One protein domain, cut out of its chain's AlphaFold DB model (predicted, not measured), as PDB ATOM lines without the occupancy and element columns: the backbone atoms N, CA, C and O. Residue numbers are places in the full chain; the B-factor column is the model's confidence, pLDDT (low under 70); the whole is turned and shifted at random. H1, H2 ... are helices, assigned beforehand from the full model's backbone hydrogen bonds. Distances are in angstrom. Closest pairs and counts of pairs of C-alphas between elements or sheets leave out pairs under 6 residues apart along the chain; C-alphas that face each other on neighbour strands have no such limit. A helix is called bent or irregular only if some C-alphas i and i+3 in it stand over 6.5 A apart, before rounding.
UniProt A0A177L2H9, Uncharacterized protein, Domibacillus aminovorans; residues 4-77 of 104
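Overview. This is residues 4 to 77 of the 104 residues of an uncharacterized protein of Domibacillus aminovorans (UniProt A0A177L2H9). One long helix, H3, makes the length of an open V; the shorter H2 meets it near the V's corner, where residues 28 to 29 of H2 pack on residues 43 to 47 of H3, and slants away from it, while H1, before H2, turns off at 49 degrees to H2 and stays apart from H3. Residues 4 to 23 and 51 to 77 stick out free. The 74 printed residues hold three named helices, H1, H2, H3 in chain order, and no named strand: all helix, extended, with a radius of gyration of the C-alphas of 17.9 A and spans of 59 by 24 by 19 A.

Along the chain. H3, residues 39 to 72, is 47.9 A long and ends at C-alpha 72 (67.212, 75.357, 81.927). H2, residues 18 to 31, is 20.8 A long and only just irregular: C-alphas 26 and 29 are 6.8 A apart. H1, residues 4 to 15, is 16.3 A long from C-alpha 4 (67.150, 102.198, 86.954).

Arrangement. H3 touches H2 with residues 43 to 47 alone, H2 with 28 to 29 alone; the closest C-alphas, of Leu 28 and Leu 43, are 6.6 A apart. They run opposite ways at a steep tilt of 55 degrees. H1 and H2 are close but not clearly touching, the closest C-alphas, of Glu 14 and Thr 20, being 7.8 A apart. H1 and H3 are apart. Every O i to N i+4 pair is within hydrogen-bond range in H1, 7 of 10 in H2 and 29 of 30 in H3.

Size, cuts and confidence. The C-alphas farthest apart, of Asn 35 and Lys 75, are 59.0 A apart. The printed part has no cut and no long link. Residues 69 to 77 have pLDDT under 70.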
ATOM      1  N   THR A   4      66.708 100.869  87.392       78.00
ATOM      2  CA  THR A   4      67.150 102.198  86.954       78.00
ATOM      3  C   THR A   4      68.655 102.392  87.117       78.00
ATOM      4  O   THR A   4      69.312 102.877  86.200       78.00
ATOM      5  N   LEU A   5      69.230 101.955  88.242       84.12
ATOM      6  CA  LEU A   5      70.668 102.065  88.497       84.12
ATOM      7  C   LEU A   5      71.472 101.237  87.484       84.12
ATOM      8  O   LEU A   5      72.458 101.724  86.939       84.12
ATOM      9  N   SER A   6      71.015 100.016  87.190       83.69
ATOM     10  CA  SER A   6      71.644  99.135  86.199       83.69
ATOM     11  C   SER A   6      71.540  99.685  84.775       83.69
ATOM     12  O   SER A   6      72.512  99.604  84.029       83.69
ATOM     13  N   PHE A   7      70.413 100.305  84.404       86.19
ATOM     14  CA  PHE A   7      70.273 100.973  83.109       86.19
ATOM     15  C   PHE A   7      71.234 102.159  82.969       86.19
ATOM     16  O   PHE A   7      71.932 102.263  81.966       86.19
ATOM     17  N   HIS A   8      71.329 103.023  83.984       88.81
ATOM     18  CA  HIS A   8      72.263 104.150  83.954       88.81
ATOM     19  C   HIS A   8      73.724 103.698  83.907       88.81
ATOM     20  O   HIS A   8      74.511 104.289  83.173       88.81
ATOM     21  N   GLN A   9      74.091 102.644  84.641       87.50
ATOM     22  CA  GLN A   9      75.437 102.068  84.582       87.50
ATOM     23  C   GLN A   9      75.759 101.514  83.194       87.50
ATOM     24  O   GLN A   9      76.835 101.790  82.672       87.50
ATOM     25  N   ALA A  10      74.829 100.774  82.587       85.62
ATOM     26  CA  ALA A  10      74.997 100.252  81.235       85.62
ATOM     27  C   ALA A  10      75.097 101.386  80.204       85.62
ATOM     28  O   ALA A  10      76.019 101.396  79.396       85.62
ATOM     29  N   LEU A  11      74.209 102.382  80.284       88.00
ATOM     30  CA  LEU A  11      74.189 103.533  79.384       88.00
ATOM     31  C   LEU A  11      75.481 104.349  79.478       88.00
ATOM     32  O   LEU A  11      76.098 104.647  78.462       88.00
ATOM     33  N   LEU A  12      75.904 104.707  80.691       89.69
ATOM     34  CA  LEU A  12      77.135 105.469  80.891       89.69
ATOM     35  C   LEU A  12      78.367 104.641  80.527       89.69
ATOM     36  O   LEU A  12      79.289 105.180  79.930       89.69
ATOM     37  N   GLY A  13      78.376 103.344  80.839       87.69
ATOM     38  CA  GLY A  13      79.456 102.435  80.466       87.69
ATOM     39  C   GLY A  13      79.628 102.326  78.953       87.69
ATOM     40  O   GLY A  13      80.752 102.389  78.474       87.69
ATOM     41  N   GLU A  14      78.528 102.225  78.206       84.50
ATOM     42  CA  GLU A  14      78.510 102.233  76.737       84.50
ATOM     43  C   GLU A  14      78.944 103.588  76.159       84.50
ATOM     44  O   GLU A  14      79.829 103.632  75.307       84.50
ATOM     45  N   LEU A  15      78.370 104.698  76.641       84.31
ATOM     46  CA  LEU A  15      78.672 106.049  76.146       84.31
ATOM     47  C   LEU A  15      80.123 106.461  76.406       84.31
ATOM     48  O   LEU A  15      80.743 107.115  75.572       84.31
ATOM     49  N   LEU A  16      80.660 106.088  77.568       87.94
ATOM     50  CA  LEU A  16      82.039 106.375  77.948       87.94
ATOM     51  C   LEU A  16      83.026 105.352  77.382       87.94
ATOM     52  O   LEU A  16      84.217 105.495  77.636       87.94
ATOM     53  N   ASN A  17      82.576 104.334  76.642       85.12
ATOM     54  CA  ASN A  17      83.457 103.333  76.059       85.12
ATOM     55  C   ASN A  17      84.166 103.905  74.818       85.12
ATOM     56  O   ASN A  17      83.581 103.927  73.726       85.12
ATOM     57  N   PRO A  18      85.448 104.311  74.914       85.56
ATOM     58  CA  PRO A  18      86.146 104.902  73.777       85.56
ATOM     59  C   PRO A  18      86.328 103.889  72.644       85.56
ATOM     60  O   PRO A  18      86.491 104.276  71.492       85.56
ATOM     61  N   LYS A  19      86.270 102.586  72.944       87.19
ATOM     62  CA  LYS A  19      86.436 101.523  71.954       87.19
ATOM     63  C   LYS A  19      85.339 101.566  70.897       87.19
ATOM     64  O   LYS A  19      85.638 101.391  69.720       87.19
ATOM     65  N   THR A  20      84.097 101.822  71.302       83.88
ATOM     66  CA  THR A  20      82.955 101.903  70.383       83.88
ATOM     67  C   THR A  20      83.108 103.098  69.445       83.88
ATOM     68  O   THR A  20      82.981 102.954  68.230       83.88
ATOM     69  N   ALA A  21      83.478 104.261  69.986       84.62
ATOM     70  CA  ALA A  21      83.739 105.457  69.190       84.62
ATOM     71  C   ALA A  21      84.912 105.258  68.212       84.62
ATOM     72  O   ALA A  21      84.789 105.568  67.027       84.62
ATOM     73  N   LEU A  22      86.025 104.687  68.686       89.25
ATOM     74  CA  LEU A  22      87.202 104.393  67.864       89.25
ATOM     75  C   LEU A  22      86.891 103.383  66.754       89.25
ATOM     76  O   LEU A  22      87.362 103.559  65.635       89.25
ATOM     77  N   PHE A  23      86.076 102.362  67.034       87.19
ATOM     78  CA  PHE A  23      85.613 101.419  66.018       87.19
ATOM     79  C   PHE A  23      84.853 102.145  64.906       87.19
ATOM     80  O   PHE A  23      85.212 102.024  63.738       87.19
ATOM     81  N   PHE A  24      83.851 102.960  65.240       87.00
ATOM     82  CA  PHE A  24      83.095 103.671  64.212       87.00
ATOM     83  C   PHE A  24      83.948 104.661  63.423       87.00
ATOM     84  O   PHE A  24      83.814 104.724  62.203       87.00
ATOM     85  N   LEU A  25      84.844 105.390  64.089       87.44
ATOM     86  CA  LEU A  25      85.746 106.335  63.436       87.44
ATOM     87  C   LEU A  25      86.746 105.634  62.507       87.44
ATOM     88  O   LEU A  25      87.082 106.171  61.456       87.44
ATOM     89  N   ALA A  26      87.204 104.435  62.865       89.31
ATOM     90  CA  ALA A  26      88.114 103.660  62.031       89.31
ATOM     91  C   ALA A  26      87.397 102.987  60.853       89.31
ATOM     92  O   ALA A  26      87.940 102.975  59.752       89.31
ATOM     93  N   PHE A  27      86.201 102.431  61.067       89.38
ATOM     94  CA  PHE A  27      85.522 101.587  60.080       89.38
ATOM     95  C   PHE A  27      84.521 102.341  59.200       89.38
ATOM     96  O   PHE A  27      84.546 102.151  57.988       89.38
ATOM     97  N   LEU A  28      83.644 103.194  59.750       89.00
ATOM     98  CA  LEU A  28      82.562 103.797  58.953       89.00
ATOM     99  C   LEU A  28      83.062 104.701  57.813       89.00
ATOM    100  O   LEU A  28      82.519 104.581  56.714       89.00
ATOM    101  N   PRO A  29      84.090 105.560  57.999       88.62
ATOM    102  CA  PRO A  29      84.593 106.400  56.914       88.62
ATOM    103  C   PRO A  29      85.114 105.608  55.712       88.62
ATOM    104  O   PRO A  29      85.075 106.117  54.599       88.62
ATOM    105  N   GLN A  30      85.549 104.358  55.908       90.38
ATOM    106  CA  GLN A  30      86.047 103.505  54.822       90.38
ATOM    107  C   GLN A  30      84.946 103.094  53.835       90.38
ATOM    108  O   GLN A  30      85.241 102.734  52.700       90.38
ATOM    109  N   PHE A  31      83.680 103.160  54.252       90.12
ATOM    110  CA  PHE A  31      82.525 102.860  53.405       90.12
ATOM    111  C   PHE A  31      81.936 104.111  52.736       90.12
ATOM    112  O   PHE A  31      80.993 103.993  51.952       90.12
ATOM    113  N   VAL A  32      82.467 105.302  53.036       91.94
ATOM    114  CA  VAL A  32      82.007 106.560  52.442       91.94
ATOM    115  C   VAL A  32      82.614 106.720  51.052       91.94
ATOM    116  O   VAL A  32      83.830 106.721  50.879       91.94
ATOM    117  N   GLN A  33      81.758 106.901  50.051       91.88
ATOM    118  CA  GLN A  33      82.171 107.139  48.673       91.88
ATOM    119  C   GLN A  33      82.242 108.639  48.387       91.88
ATOM    120  O   GLN A  33      81.348 109.396  48.765       91.88
ATOM    121  N   SER A  34      83.284 109.069  47.670       84.31
ATOM    122  CA  SER A  34      83.482 110.479  47.297       84.31
ATOM    123  C   SER A  34      82.493 110.969  46.231       84.31
ATOM    124  O   SER A  34      82.231 112.165  46.143       84.31
ATOM    125  N   ASN A  35      81.923 110.053  45.443       79.50
ATOM    126  CA  ASN A  35      81.005 110.359  44.348       79.50
ATOM    127  C   ASN A  35      79.564 110.045  44.774       79.50
ATOM    128  O   ASN A  35      79.099 108.921  44.607       79.50
ATOM    129  N   GLY A  36      78.857 111.019  45.354       79.06
ATOM    130  CA  GLY A  36      77.476 110.832  45.807       79.06
ATOM    131  C   GLY A  36      77.018 111.869  46.833       79.06
ATOM    132  O   GLY A  36      77.440 113.024  46.802       79.06
ATOM    133  N   TYR A  37      76.135 111.452  47.746       84.25
ATOM    134  CA  TYR A  37      75.672 112.273  48.873       84.25
ATOM    135  C   TYR A  37      76.828 112.703  49.786       84.25
ATOM    136  O   TYR A  37      77.881 112.065  49.806       84.25
ATOM    137  N   SER A  38      76.627 113.749  50.593       92.88
ATOM    138  CA  SER A  38      77.646 114.199  51.548       92.88
ATOM    139  C   SER A  38      78.057 113.079  52.513       92.88
ATOM    140  O   SER A  38      77.240 112.236  52.897       92.88
ATOM    141  N   ALA A  39      79.322 113.095  52.943       90.69
ATOM    142  CA  ALA A  39      79.861 112.113  53.885       90.69
ATOM    143  C   ALA A  39      78.998 111.987  55.153       90.69
ATOM    144  O   ALA A  39      78.762 110.882  55.631       90.69
ATOM    145  N   THR A  40      78.456 113.102  55.651       91.44
ATOM    146  CA  THR A  40      77.565 113.130  56.817       91.44
ATOM    147  C   THR A  40      76.316 112.276  56.614       91.44
ATOM    148  O   THR A  40      75.949 111.519  57.507       91.44
ATOM    149  N   ILE A  41      75.672 112.361  55.445       94.06
ATOM    150  CA  ILE A  41      74.465 111.578  55.147       94.06
ATOM    151  C   ILE A  41      74.812 110.091  55.052       94.06
ATOM    152  O   ILE A  41      74.116 109.265  55.636       94.06
ATOM    153  N   GLN A  42      75.903 109.749  54.362       93.31
ATOM    154  CA  GLN A  42      76.344 108.358  54.230       93.31
ATOM    155  C   GLN A  42      76.665 107.736  55.596       93.31
ATOM    156  O   GLN A  42      76.191 106.643  55.896       93.31
ATOM    157  N   LEU A  43      77.390 108.460  56.455       92.81
ATOM    158  CA  LEU A  43      77.694 108.031  57.822       92.81
ATOM    159  C   LEU A  43      76.432 107.884  58.678       92.81
ATOM    160  O   LEU A  43      76.339 106.939  59.457       92.81
ATOM    161  N   LEU A  44      75.456 108.784  58.530       93.50
ATOM    162  CA  LEU A  44      74.200 108.721  59.275       93.50
ATOM    163  C   LEU A  44      73.372 107.496  58.870       93.50
ATOM    164  O   LEU A  44      72.857 106.805  59.744       93.50
ATOM    165  N   ILE A  45      73.310 107.178  57.573       94.44
ATOM    166  CA  ILE A  45      72.672 105.951  57.071       94.44
ATOM    167  C   ILE A  45      73.379 104.720  57.645       94.44
ATOM    168  O   ILE A  45      72.725 103.855  58.220       94.44
ATOM    169  N   LEU A  46      74.712 104.665  57.549       93.19
ATOM    170  CA  LEU A  46      75.506 103.535  58.031       93.19
ATOM    171  C   LEU A  46      75.346 103.321  59.544       93.19
ATOM    172  O   LEU A  46      75.147 102.196  60.001       93.19
ATOM    173  N   GLY A  47      75.376 104.411  60.314       91.81
ATOM    174  CA  GLY A  47      75.137 104.397  61.754       91.81
ATOM    175  C   GLY A  47      73.728 103.917  62.100       91.81
ATOM    176  O   GLY A  47      73.570 103.068  62.975       91.81
ATOM    177  N   LEU A  48      72.704 104.389  61.384       94.94
ATOM    178  CA  LEU A  48      71.323 103.957  61.603       94.94
ATOM    179  C   LEU A  48      71.145 102.465  61.289       94.94
ATOM    180  O   LEU A  48      70.536 101.740  62.074       94.94
ATOM    181  N   THR A  49      71.713 101.986  60.180       95.12
ATOM    182  CA  THR A  49      71.709 100.561  59.823       95.12
ATOM    183  C   THR A  49      72.371  99.720  60.909       95.12
ATOM    184  O   THR A  49      71.816  98.696  61.309       95.12
ATOM    185  N   PHE A  50      73.518 100.161  61.434       91.75
ATOM    186  CA  PHE A  50      74.184  99.478  62.538       91.75
ATOM    187  C   PHE A  50      73.301  99.420  63.792       91.75
ATOM    188  O   PHE A  50      73.140  98.349  64.377       91.75
ATOM    189  N   VAL A  51      72.688 100.542  64.190       92.50
ATOM    190  CA  VAL A  51      71.800 100.597  65.364       92.50
ATOM    191  C   VAL A  51      70.612  99.649  65.198       92.50
ATOM    192  O   VAL A  51      70.308  98.890  66.116       92.50
ATOM    193  N   LEU A  52      69.976  99.628  64.024       97.38
ATOM    194  CA  LEU A  52      68.856  98.727  63.737       97.38
ATOM    195  C   LEU A  52      69.266  97.253  63.827       97.38
ATOM    196  O   LEU A  52      68.574  96.461  64.468       97.38
ATOM    197  N   MET A  53      70.412  96.891  63.248       96.50
ATOM    198  CA  MET A  53      70.956  95.534  63.352       96.50
ATOM    199  C   MET A  53      71.291  95.168  64.801       96.50
ATOM    200  O   MET A  53      71.005  94.052  65.228       96.50
ATOM    201  N   SER A  54      71.834  96.106  65.581       91.88
ATOM    202  CA  SER A  54      72.143  95.900  66.999       91.88
ATOM    203  C   SER A  54      70.882  95.673  67.837       91.88
ATOM    204  O   SER A  54      70.845  94.766  68.669       91.88
ATOM    205  N   ILE A  55      69.817  96.444  67.599       95.00
ATOM    206  CA  ILE A  55      68.522  96.246  68.265       95.00
ATOM    207  C   ILE A  55      67.961  94.868  67.913       95.00
ATOM    208  O   ILE A  55      67.547  94.131  68.807       95.00
ATOM    209  N   LEU A  56      67.983  94.490  66.633       97.50
ATOM    210  CA  LEU A  56      67.490  93.189  66.187       97.50
ATOM    211  C   LEU A  56      68.277  92.042  66.831       97.50
ATOM    212  O   LEU A  56      67.682  91.118  67.382       97.50
ATOM    213  N   TYR A  57      69.605  92.125  66.802       95.94
ATOM    214  CA  TYR A  57      70.500  91.121  67.367       95.94
ATOM    215  C   TYR A  57      70.319  90.968  68.880       95.94
ATOM    216  O   TYR A  57      70.128  89.856  69.367       95.94
ATOM    217  N   THR A  58      70.329  92.073  69.630       92.31
ATOM    218  CA  THR A  58      70.176  92.028  71.092       92.31
ATOM    219  C   THR A  58      68.778  91.569  71.500       92.31
ATOM    220  O   THR A  58      68.649  90.756  72.411       92.31
ATOM    221  N   THR A  59      67.732  91.989  70.782       94.19
ATOM    222  CA  THR A  59      66.365  91.497  71.008       94.19
ATOM    223  C   THR A  59      66.277  89.994  70.755       94.19
ATOM    224  O   THR A  59      65.707  89.270  71.568       94.19
ATOM    225  N   LEU A  60      66.872  89.504  69.664       95.31
ATOM    226  CA  LEU A  60      66.905  88.075  69.360       95.31
ATOM    227  C   LEU A  60      67.625  87.288  70.460       95.31
ATOM    228  O   LEU A  60      67.117  86.254  70.886       95.31
ATOM    229  N   LEU A  61      68.759  87.788  70.957       91.19
ATOM    230  CA  LEU A  61      69.466  87.174  72.081       91.19
ATOM    231  C   LEU A  61      68.593  87.107  73.337       91.19
ATOM    232  O   LEU A  61      68.466  86.033  73.914       91.19
ATOM    233  N   VAL A  62      67.935  88.204  73.722       89.56
ATOM    234  CA  VAL A  62      67.045  88.233  74.896       89.56
ATOM    235  C   VAL A  62      65.875  87.255  74.736       89.56
ATOM    236  O   VAL A  62      65.496  86.567  75.685       89.56
ATOM    237  N   LEU A  63      65.307  87.141  73.531       90.38
ATOM    238  CA  LEU A  63      64.250  86.169  73.245       90.38
ATOM    239  C   LEU A  63      64.762  84.727  73.354       90.38
ATOM    240  O   LEU A  63      64.099  83.890  73.968       90.38
ATOM    241  N   LEU A  64      65.943  84.432  72.809       88.25
ATOM    242  CA  LEU A  64      66.575  83.116  72.922       88.25
ATOM    243  C   LEU A  64      66.882  82.769  74.383       88.25
ATOM    244  O   LEU A  64      66.577  81.661  74.824       88.25
ATOM    245  N   GLU A  65      67.413  83.720  75.149       83.81
ATOM    246  CA  GLU A  65      67.648  83.571  76.585       83.81
ATOM    247  C   GLU A  65      66.352  83.306  77.350       83.81
ATOM    248  O   GLU A  65      66.333  82.442  78.218       83.81
ATOM    249  N   SER A  66      65.252  83.978  77.010       81.88
ATOM    250  CA  SER A  66      63.944  83.733  77.628       81.88
ATOM    251  C   SER A  66      63.428  82.317  77.336       81.88
ATOM    252  O   SER A  66      63.007  81.598  78.246       81.88
ATOM    253  N   LEU A  67      63.530  81.861  76.084       81.00
ATOM    254  CA  LEU A  67      63.078  80.530  75.657       81.00
ATOM    255  C   LEU A  67      63.893  79.396  76.295       81.00
ATOM    256  O   LEU A  67      63.336  78.403  76.769       81.00
ATOM    257  N   ILE A  68      65.217  79.543  76.297       75.31
ATOM    258  CA  ILE A  68      66.161  78.557  76.831       75.31
ATOM    259  C   ILE A  68      66.173  78.621  78.359       75.31
ATOM    260  O   ILE A  68      66.184  77.597  79.046       75.31
ATOM    261  N   GLY A  69      66.132  79.832  78.901       65.25
ATOM    262  CA  GLY A  69      66.292  80.099  80.313       65.25
ATOM    263  C   GLY A  69      65.114  79.642  81.154       65.25
ATOM    264  O   GLY A  69      65.328  79.053  82.214       65.25
ATOM    265  N   ASN A  70      63.883  79.763  80.650       60.03
ATOM    266  CA  ASN A  70      62.726  79.186  81.334       60.03
ATOM    267  C   ASN A  70      62.805  77.651  81.419       60.03
ATOM    268  O   ASN A  70      62.271  77.061  82.352       60.03
ATOM    269  N   ARG A  71      63.488  76.972  80.485       58.03
ATOM    270  CA  ARG A  71      63.623  75.504  80.516       58.03
ATOM    271  C   ARG A  71      64.855  75.006  81.272       58.03
ATOM    272  O   ARG A  71      64.791  73.922  81.847       58.03
ATOM    273  N   LEU A  72      65.950  75.769  81.296       57.12
ATOM    274  CA  LEU A  72      67.212  75.357  81.927       57.12
ATOM    275  C   LEU A  72      67.435  75.943  83.333       57.12
ATOM    276  O   LEU A  72      67.985  75.244  84.184       57.12
ATOM    277  N   PHE A  73      67.011  77.182  83.615       55.16
ATOM    278  CA  PHE A  73      67.309  77.853  84.893       55.16
ATOM    279  C   PHE A  73      66.280  77.595  85.999       55.16
ATOM    280  O   PHE A  73      66.636  77.690  87.170       55.16
ATOM    281  N   LEU A  74      65.045  77.191  85.674       53.94
ATOM    282  CA  LEU A  74      64.034  76.879  86.696       53.94
ATOM    283  C   LEU A  74      64.356  75.617  87.521       53.94
ATOM    284  O   LEU A  74      63.751  75.419  88.571       53.94
ATOM    285  N   LYS A  75      65.295  74.760  87.086       53.50
ATOM    286  CA  LYS A  75      65.537  73.457  87.735       53.50
ATOM    287  C   LYS A  75      66.898  73.299  88.422       53.50
ATOM    288  O   LYS A  75      67.030  72.377  89.218       53.50
ATOM    289  N   ASN A  76      67.913  74.128  88.154       49.56
ATOM    290  CA  ASN A  76      69.257  73.826  88.670       49.56
ATOM    291  C   ASN A  76      70.152  75.061  88.892       49.56
ATOM    292  O   ASN A  76      70.813  75.548  87.976       49.56
ATOM    293  N   SER A  77      70.261  75.501  90.153       56.00
ATOM    294  CA  SER A  77      71.234  76.508  90.634       56.00
ATOM    295  C   SER A  77      72.703  76.137  90.314       56.00
ATOM    296  O   SER A  77      73.580  76.993  90.202       56.00
TER     297      SER A  77